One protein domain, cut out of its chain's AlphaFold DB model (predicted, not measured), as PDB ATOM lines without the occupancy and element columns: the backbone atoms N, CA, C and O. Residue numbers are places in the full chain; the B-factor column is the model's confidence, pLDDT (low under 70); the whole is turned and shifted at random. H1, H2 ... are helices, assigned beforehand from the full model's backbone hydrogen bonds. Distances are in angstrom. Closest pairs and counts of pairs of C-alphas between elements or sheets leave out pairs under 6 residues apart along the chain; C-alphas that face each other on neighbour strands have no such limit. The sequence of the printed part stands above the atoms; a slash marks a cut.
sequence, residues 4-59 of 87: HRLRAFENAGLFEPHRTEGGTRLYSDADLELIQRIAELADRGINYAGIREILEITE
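This is residues 4 to 59 of the 87 residues of the protein "MerR family transcriptional regulator, heat shock protein HspR" of Chloroflexi bacterium (UniProt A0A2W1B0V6). Two helices, H2 and H3, make a V-shaped helical hairpin that is joined near its closed end and opens away from it, and a short third helix, H1, lies crosswise near both of them. Between H1 and H2 a long loop, residues 12 to 28, runs out and folds back on itself, and its turn at Glu 21 makes one end of the longest axis. The printed part has 56 residues with three named helices, H1, H2 and H3 in that order, and no named strand; the class is all helix. It is compact, with a radius of gyration of the C-alphas of 11.5 A, and its spans of 35 by 23 by 15 A make it only just elongated.

Find C-alpha 4 at (189.433, 223.795, 162.542); there H1 begins, and it holds residues 4 to 11, 10.5 A from first to last C-alpha. From residue 12 to residue 28 there is no named element, and on the way you pass C-alpha 21 at (208.874, 217.145, 170.398). H2, the longest helix by residues, holds residues 29 to 43 and measures 21.0 A from first to last C-alpha. After four more residues look for H3, residues 48 to 59, 16.3 A long from first to last C-alpha, which ends at C-alpha 59, (186.794, 199.275, 168.999).

Start at H1 and look toward H2: they are close but not clearly touching, their closest C-alphas those of Leu 6 and Ile 35, 7.9 A apart. Their lines are about perpendicular, at 77 degrees. H1 and H3 are also close but not clearly touching, with the C-alphas of Phe 9 and Tyr 48 closest at 7.8 A. They run the same way at a steep tilt of 68 degrees, only just short of about perpendicular. In the link after H1, residues 18 to 19 pair with residues 25 to 26, antiparallel, a pairing too short to be named as strands. Now go on to H2 and H3, which form a helical hairpin and touch, the C-alphas of Leu 41 and Ile 51 being the closest at 6.6 A. H2 touches H3 with residues 38 to 42 alone, and H3 touches H2 with residues 48 to 51 alone. The two helices run opposite ways at a steep tilt of 43 degrees. In H1, H2 and H3 every O i to N i+4 pair is within hydrogen-bond range.

The two C-alphas farthest apart are those of Glu 21 and Arg 44, at 35.9 A, while the first and last printed C-alphas, His 4 and Glu 59, are 25.5 A apart. The link from H1 to H2 is long, with 17 residues, and the link from H2 to H3 is tight, with 4. The printed part has no cut. The mean pLDDT of the printed part is 90.4, and residue 59 is the one printed residue under 70.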
ATOM      1  N   HIS A   4     190.395 223.486 161.482       89.94
ATOM      2  CA  HIS A   4     189.433 223.795 162.542       89.94
ATOM      3  C   HIS A   4     188.532 222.600 162.892       89.94
ATOM      4  O   HIS A   4     188.120 222.466 164.041       89.94
ATOM      5  N   ARG A   5     188.244 221.721 161.921       91.81
ATOM      6  CA  ARG A   5     187.397 220.539 162.118       91.81
ATOM      7  C   ARG A   5     188.156 219.451 162.880       91.81
ATOM      8  O   ARG A   5     187.607 218.893 163.821       91.81
ATOM      9  N   LEU A   6     189.437 219.241 162.562       90.94
ATOM     10  CA  LEU A   6     190.312 218.333 163.321       90.94
ATOM     11  C   LEU A   6     190.442 218.776 164.779       90.94
ATOM     12  O   LEU A   6     190.215 217.990 165.689       90.94
ATOM     13  N   ARG A   7     190.691 220.072 165.004       90.69
ATOM     14  CA  ARG A   7     190.728 220.651 166.356       90.69
ATOM     15  C   ARG A   7     189.421 220.444 167.122       90.69
ATOM     16  O   ARG A   7     189.461 220.213 168.324       90.69
ATOM     17  N   ALA A   8     188.271 220.540 166.454       92.56
ATOM     18  CA  ALA A   8     186.978 220.314 167.093       92.56
ATOM     19  C   ALA A   8     186.799 218.855 167.539       92.56
ATOM     20  O   ALA A   8     186.305 218.625 168.637       92.56
ATOM     21  N   PHE A   9     187.231 217.891 166.723       92.81
ATOM     22  CA  PHE A   9     187.187 216.466 167.062       92.81
ATOM     23  C   PHE A   9     188.164 216.107 168.191       92.81
ATOM     24  O   PHE A   9     187.772 215.408 169.122       92.81
ATOM     25  N   GLU A  10     189.384 216.659 168.165       91.31
ATOM     26  CA  GLU A  10     190.364 216.531 169.257       91.31
ATOM     27  C   GLU A  10     189.798 217.080 170.574       91.31
ATOM     28  O   GLU A  10     189.797 216.400 171.592       91.31
ATOM     29  N   ASN A  11     189.245 218.298 170.558       92.94
ATOM     30  CA  ASN A  11     188.655 218.912 171.752       92.94
ATOM     31  C   ASN A  11     187.415 218.161 172.258       92.94
ATOM     32  O   ASN A  11     187.082 218.242 173.438       92.94
ATOM     33  N   ALA A  12     186.711 217.467 171.365       91.31
ATOM     34  CA  ALA A  12     185.604 216.593 171.719       91.31
ATOM     35  C   ALA A  12     186.074 215.230 172.259       91.31
ATOM     36  O   ALA A  12     185.228 214.439 172.670       91.31
ATOM     37  N   GLY A  13     187.383 214.952 172.282       90.94
ATOM     38  CA  GLY A  13     187.949 213.696 172.771       90.94
ATOM     39  C   GLY A  13     187.546 212.498 171.915       90.94
ATOM     40  O   GLY A  13     187.215 211.454 172.462       90.94
ATOM     41  N   LEU A  14     187.460 212.681 170.592       90.94
ATOM     42  CA  LEU A  14     187.119 211.601 169.656       90.94
ATOM     43  C   LEU A  14     188.346 210.829 169.161       90.94
ATOM     44  O   LEU A  14     188.201 209.719 168.667       90.94
ATOM     45  N   PHE A  15     189.528 211.436 169.250       89.88
ATOM     46  CA  PHE A  15     190.818 210.809 168.987       89.88
ATOM     47  C   PHE A  15     191.929 211.692 169.576       89.88
ATOM     48  O   PHE A  15     191.717 212.891 169.807       89.88
ATOM     49  N   GLU A  16     193.123 211.131 169.756       87.81
ATOM     50  CA  GLU A  16     194.297 211.856 170.246       87.81
ATOM     51  C   GLU A  16     195.472 211.710 169.270       87.81
ATOM     52  O   GLU A  16     196.006 210.616 169.112       87.81
ATOM     53  N   PRO A  17     195.914 212.792 168.600       87.31
ATOM     54  CA  PRO A  17     197.048 212.706 167.697       87.31
ATOM     55  C   PRO A  17     198.344 212.576 168.488       87.31
ATOM     56  O   PRO A  17     198.566 213.294 169.473       87.31
ATOM     57  N   HIS A  18     199.265 211.765 167.977       89.62
ATOM     58  CA  HIS A  18     200.621 211.787 168.495       89.62
ATOM     59  C   HIS A  18     201.275 213.145 168.197       89.62
ATOM     60  O   HIS A  18     200.985 213.806 167.195       89.62
ATOM     61  N   ARG A  19     202.155 213.609 169.084       89.00
ATOM     62  CA  ARG A  19     202.839 214.899 168.933       89.00
ATOM     63  C   ARG A  19     204.339 214.687 168.879       89.00
ATOM     64  O   ARG A  19     204.889 213.974 169.711       89.00
ATOM     65  N   THR A  20     205.000 215.348 167.932       91.94
ATOM     66  CA  THR A  20     206.464 215.452 167.946       91.94
ATOM     67  C   THR A  20     206.933 216.337 169.095       91.94
ATOM     68  O   THR A  20     206.174 217.153 169.618       91.94
ATOM     69  N   GLU A  21     208.222 216.254 169.428       88.25
ATOM     70  CA  GLU A  21     208.874 217.145 170.398       88.25
ATOM     71  C   GLU A  21     208.705 218.637 170.036       88.25
ATOM     72  O   GLU A  21     208.565 219.489 170.908       88.25
ATOM     73  N   GLY A  22     208.610 218.951 168.739       90.56
ATOM     74  CA  GLY A  22     208.319 220.296 168.226       90.56
ATOM     75  C   GLY A  22     206.834 220.694 168.230       90.56
ATOM     76  O   GLY A  22     206.488 221.740 167.686       90.56
ATOM     77  N   GLY A  23     205.938 219.870 168.779       88.38
ATOM     78  CA  GLY A  23     204.506 220.164 168.911       88.38
ATOM     79  C   GLY A  23     203.667 219.956 167.645       88.38
ATOM     80  O   GLY A  23     202.481 220.301 167.634       88.38
ATOM     81  N   THR A  24     204.245 219.381 166.587       90.38
ATOM     82  CA  THR A  24     203.513 219.062 165.350       90.38
ATOM     83  C   THR A  24     202.691 217.793 165.546       90.38
ATOM     84  O   THR A  24     203.180 216.824 166.124       90.38
ATOM     85  N   ARG A  25     201.439 217.802 165.073       90.62
ATOM     86  CA  ARG A  25     200.566 216.623 165.100       90.62
ATOM     87  C   ARG A  25     201.024 215.616 164.051       90.62
ATOM     88  O   ARG A  25     201.195 215.985 162.891       90.62
ATOM     89  N   LEU A  26     201.191 214.375 164.474       89.12
ATOM     90  CA  LEU A  26     201.403 213.223 163.619       89.12
ATOM     91  C   LEU A  26     200.138 212.377 163.627       89.12
ATOM     92  O   LEU A  26     199.505 212.208 164.668       89.12
ATOM     93  N   TYR A  27     199.809 211.863 162.453       86.62
ATOM     94  CA  TYR A  27     198.689 210.967 162.240       86.62
ATOM     95  C   TYR A  27     199.243 209.704 161.593       86.62
ATOM     96  O   TYR A  27     199.985 209.793 160.612       86.62
ATOM     97  N   SER A  28     198.920 208.557 162.172       86.81
ATOM     98  CA  SER A  28     199.093 207.251 161.547       86.81
ATOM     99  C   SER A  28     197.991 207.002 160.513       86.81
ATOM    100  O   SER A  28     196.997 207.730 160.465       86.81
ATOM    101  N   ASP A  29     198.136 205.958 159.697       87.06
ATOM    102  CA  ASP A  29     197.086 205.564 158.750       87.06
ATOM    103  C   ASP A  29     195.776 205.215 159.480       87.06
ATOM    104  O   ASP A  29     194.704 205.660 159.070       87.06
ATOM    105  N   ALA A  30     195.869 204.550 160.638       85.75
ATOM    106  CA  ALA A  30     194.724 204.265 161.502       85.75
ATOM    107  C   ALA A  30     194.038 205.550 162.008       85.75
ATOM    108  O   ALA A  30     192.810 205.654 161.980       85.75
ATOM    109  N   ASP A  31     194.809 206.577 162.392       88.00
ATOM    110  CA  ASP A  31     194.240 207.875 162.783       88.00
ATOM    111  C   ASP A  31     193.490 208.529 161.616       88.00
ATOM    112  O   ASP A  31     192.435 209.137 161.804       88.00
ATOM    113  N   LEU A  32     194.020 208.419 160.394       90.25
ATOM    114  CA  LEU A  32     193.381 208.978 159.205       90.25
ATOM    115  C   LEU A  32     192.064 208.271 158.872       90.25
ATOM    116  O   LEU A  32     191.115 208.936 158.444       90.25
ATOM    117  N   GLU A  33     191.989 206.957 159.063       90.56
ATOM    118  CA  GLU A  33     190.757 206.178 158.910       90.56
ATOM    119  C   GLU A  33     189.721 206.558 159.971       90.56
ATOM    120  O   GLU A  33     188.572 206.871 159.638       90.56
ATOM    121  N   LEU A  34     190.142 206.651 161.234       91.06
ATOM    122  CA  LEU A  34     189.292 207.079 162.342       91.06
ATOM    123  C   LEU A  34     188.725 208.488 162.105       91.06
ATOM    124  O   LEU A  34     187.520 208.717 162.228       91.06
ATOM    125  N   ILE A  35     189.569 209.436 161.688       92.44
ATOM    126  CA  ILE A  35     189.164 210.811 161.360       92.44
ATOM    127  C   ILE A  35     188.159 210.837 160.203       92.44
ATOM    128  O   ILE A  35     187.193 211.608 160.248       92.44
ATOM    129  N   GLN A  36     188.371 210.026 159.162       92.56
ATOM    130  CA  GLN A  36     187.420 209.907 158.054       92.56
ATOM    131  C   GLN A  36     186.070 209.384 158.540       92.56
ATOM    132  O   GLN A  36     185.033 209.952 158.190       92.56
ATOM    133  N   ARG A  37     186.078 208.371 159.411       93.25
ATOM    134  CA  ARG A  37     184.860 207.795 159.976       93.25
ATOM    135  C   ARG A  37     184.098 208.781 160.859       93.25
ATOM    136  O   ARG A  37     182.889 208.939 160.698       93.25
ATOM    137  N   ILE A  38     184.797 209.493 161.743       93.81
ATOM    138  CA  ILE A  38     184.218 210.565 162.565       93.81
ATOM    139  C   ILE A  38     183.557 211.618 161.673       93.81
ATOM    140  O   ILE A  38     182.434 212.046 161.940       93.81
ATOM    141  N   ALA A  39     184.242 212.035 160.606       93.75
ATOM    142  CA  ALA A  39     183.715 213.047 159.707       93.75
ATOM    143  C   ALA A  39     182.446 212.582 158.982       93.75
ATOM    144  O   ALA A  39     181.493 213.350 158.909       93.75
ATOM    145  N   GLU A  40     182.400 211.333 158.517       94.50
ATOM    146  CA  GLU A  40     181.204 210.752 157.900       94.50
ATOM    147  C   GLU A  40     180.011 210.751 158.870       94.50
ATOM    148  O   GLU A  40     178.906 211.163 158.513       94.50
ATOM    149  N   LEU A  41     180.223 210.331 160.121       94.12
ATOM    150  CA  LEU A  41     179.174 210.315 161.143       94.12
ATOM    151  C   LEU A  41     178.697 211.733 161.492       94.12
ATOM    152  O   LEU A  41     177.493 211.970 161.626       94.12
ATOM    153  N   ALA A  42     179.620 212.691 161.581       93.31
ATOM    154  CA  ALA A  42     179.294 214.096 161.807       93.31
ATOM    155  C   ALA A  42     178.516 214.699 160.626       93.31
ATOM    156  O   ALA A  42     177.541 215.421 160.835       93.31
ATOM    157  N   ASP A  43     178.894 214.370 159.388       95.38
ATOM    158  CA  ASP A  43     178.207 214.821 158.173       95.38
ATOM    159  C   ASP A  43     176.799 214.199 158.052       95.38
ATOM    160  O   ASP A  43     175.893 214.816 157.489       95.38
ATOM    161  N   ARG A  44     176.564 213.033 158.671       96.25
ATOM    162  CA  ARG A  44     175.227 212.437 158.862       96.25
ATOM    163  C   ARG A  44     174.397 213.113 159.963       96.25
ATOM    164  O   ARG A  44     173.252 212.721 160.183       96.25
ATOM    165  N   GLY A  45     174.944 214.117 160.648       95.25
ATOM    166  CA  GLY A  45     174.266 214.874 161.701       95.25
ATOM    167  C   GLY A  45     174.344 214.238 163.091       95.25
ATOM    168  O   GLY A  45     173.610 214.653 163.989       95.25
ATOM    169  N   ILE A  46     175.212 213.243 163.291       95.44
ATOM    170  CA  ILE A  46     175.429 212.638 164.606       95.44
ATOM    171  C   ILE A  46     176.288 213.593 165.440       95.44
ATOM    172  O   ILE A  46     177.297 214.124 164.978       95.44
ATOM    173  N   ASN A  47     175.873 213.841 166.681       95.00
ATOM    174  CA  ASN A  47     176.634 214.686 167.597       95.00
ATOM    175  C   ASN A  47     177.870 213.946 168.145       95.00
ATOM    176  O   ASN A  47     177.931 212.720 168.129       95.00
ATOM    177  N   TYR A  48     178.845 214.681 168.682       94.62
ATOM    178  CA  TYR A  48     180.100 214.083 169.152       94.62
ATOM    179  C   TYR A  48     179.925 213.065 170.284       94.62
ATOM    180  O   TYR A  48     180.686 212.110 170.345       94.62
ATOM    181  N   ALA A  49     178.916 213.221 171.147       94.38
ATOM    182  CA  ALA A  49     178.639 212.224 172.180       94.38
ATOM    183  C   ALA A  49     178.204 210.888 171.557       94.38
ATOM    184  O   ALA A  49     178.743 209.849 171.908       94.38
ATOM    185  N   GLY A  50     177.303 210.926 170.572       94.62
ATOM    186  CA  GLY A  50     176.877 209.737 169.837       94.62
ATOM    187  C   GLY A  50     177.987 209.140 168.972       94.62
ATOM    188  O   GLY A  50     178.074 207.925 168.861       94.62
ATOM    189  N   ILE A  51     178.857 209.970 168.389       94.81
ATOM    190  CA  ILE A  51     180.032 209.473 167.659       94.81
ATOM    191  C   ILE A  51     180.959 208.712 168.606       94.81
ATOM    192  O   ILE A  51     181.396 207.629 168.242       94.81
ATOM    193  N   ARG A  52     181.216 209.230 169.814       92.25
ATOM    194  CA  ARG A  52     182.058 208.546 170.801       92.25
ATOM    195  C   ARG A  52     181.512 207.162 171.155       92.25
ATOM    196  O   ARG A  52     182.238 206.191 171.022       92.25
ATOM    197  N   GLU A  53     180.227 207.071 171.491       91.56
ATOM    198  CA  GLU A  53     179.564 205.792 171.800       91.56
ATOM    199  C   GLU A  53     179.675 204.786 170.641       91.56
ATOM    200  O   GLU A  53     179.964 203.613 170.845       91.56
ATOM    201  N   ILE A  54     179.491 205.241 169.396       91.00
ATOM    202  CA  ILE A  54     179.632 204.376 168.212       91.00
ATOM    203  C   ILE A  54     181.070 203.861 168.068       91.00
ATOM    204  O   ILE A  54     181.268 202.700 167.708       91.00
ATOM    205  N   LEU A  55     182.062 204.721 168.307       88.38
ATOM    206  CA  LEU A  55     183.471 204.350 168.209       88.38
ATOM    207  C   LEU A  55     183.868 203.359 169.304       88.38
ATOM    208  O   LEU A  55     184.459 202.338 168.973       88.38
ATOM    209  N   GLU A  56     183.461 203.598 170.554       86.56
ATOM    210  CA  GLU A  56     183.713 202.691 171.684       86.56
ATOM    211  C   GLU A  56     183.138 201.289 171.420       86.56
ATOM    212  O   GLU A  56     183.810 200.287 171.644       86.56
ATOM    213  N   ILE A  57     181.927 201.197 170.855       82.31
ATOM    214  CA  ILE A  57     181.315 199.907 170.487       82.31
ATOM    215  C   ILE A  57     182.100 199.198 169.370       82.31
ATOM    216  O   ILE A  57     182.183 197.971 169.352       82.31
ATOM    217  N   THR A  58     182.656 199.951 168.419       75.25
ATOM    218  CA  THR A  58     183.357 199.380 167.256       75.25
ATOM    219  C   THR A  58     184.778 198.929 167.607       75.25
ATOM    220  O   THR A  58     185.249 197.931 167.070       75.25
ATOM    221  N   GLU A  59     185.453 199.633 168.517       65.75
ATOM    222  CA  GLU A  59     186.794 199.275 168.999       65.75
ATOM    223  C   GLU A  59     186.794 197.931 169.739       65.75
ATOM    224  O   GLU A  59     187.680 197.107 169.519       65.75
TER     225      GLU A  59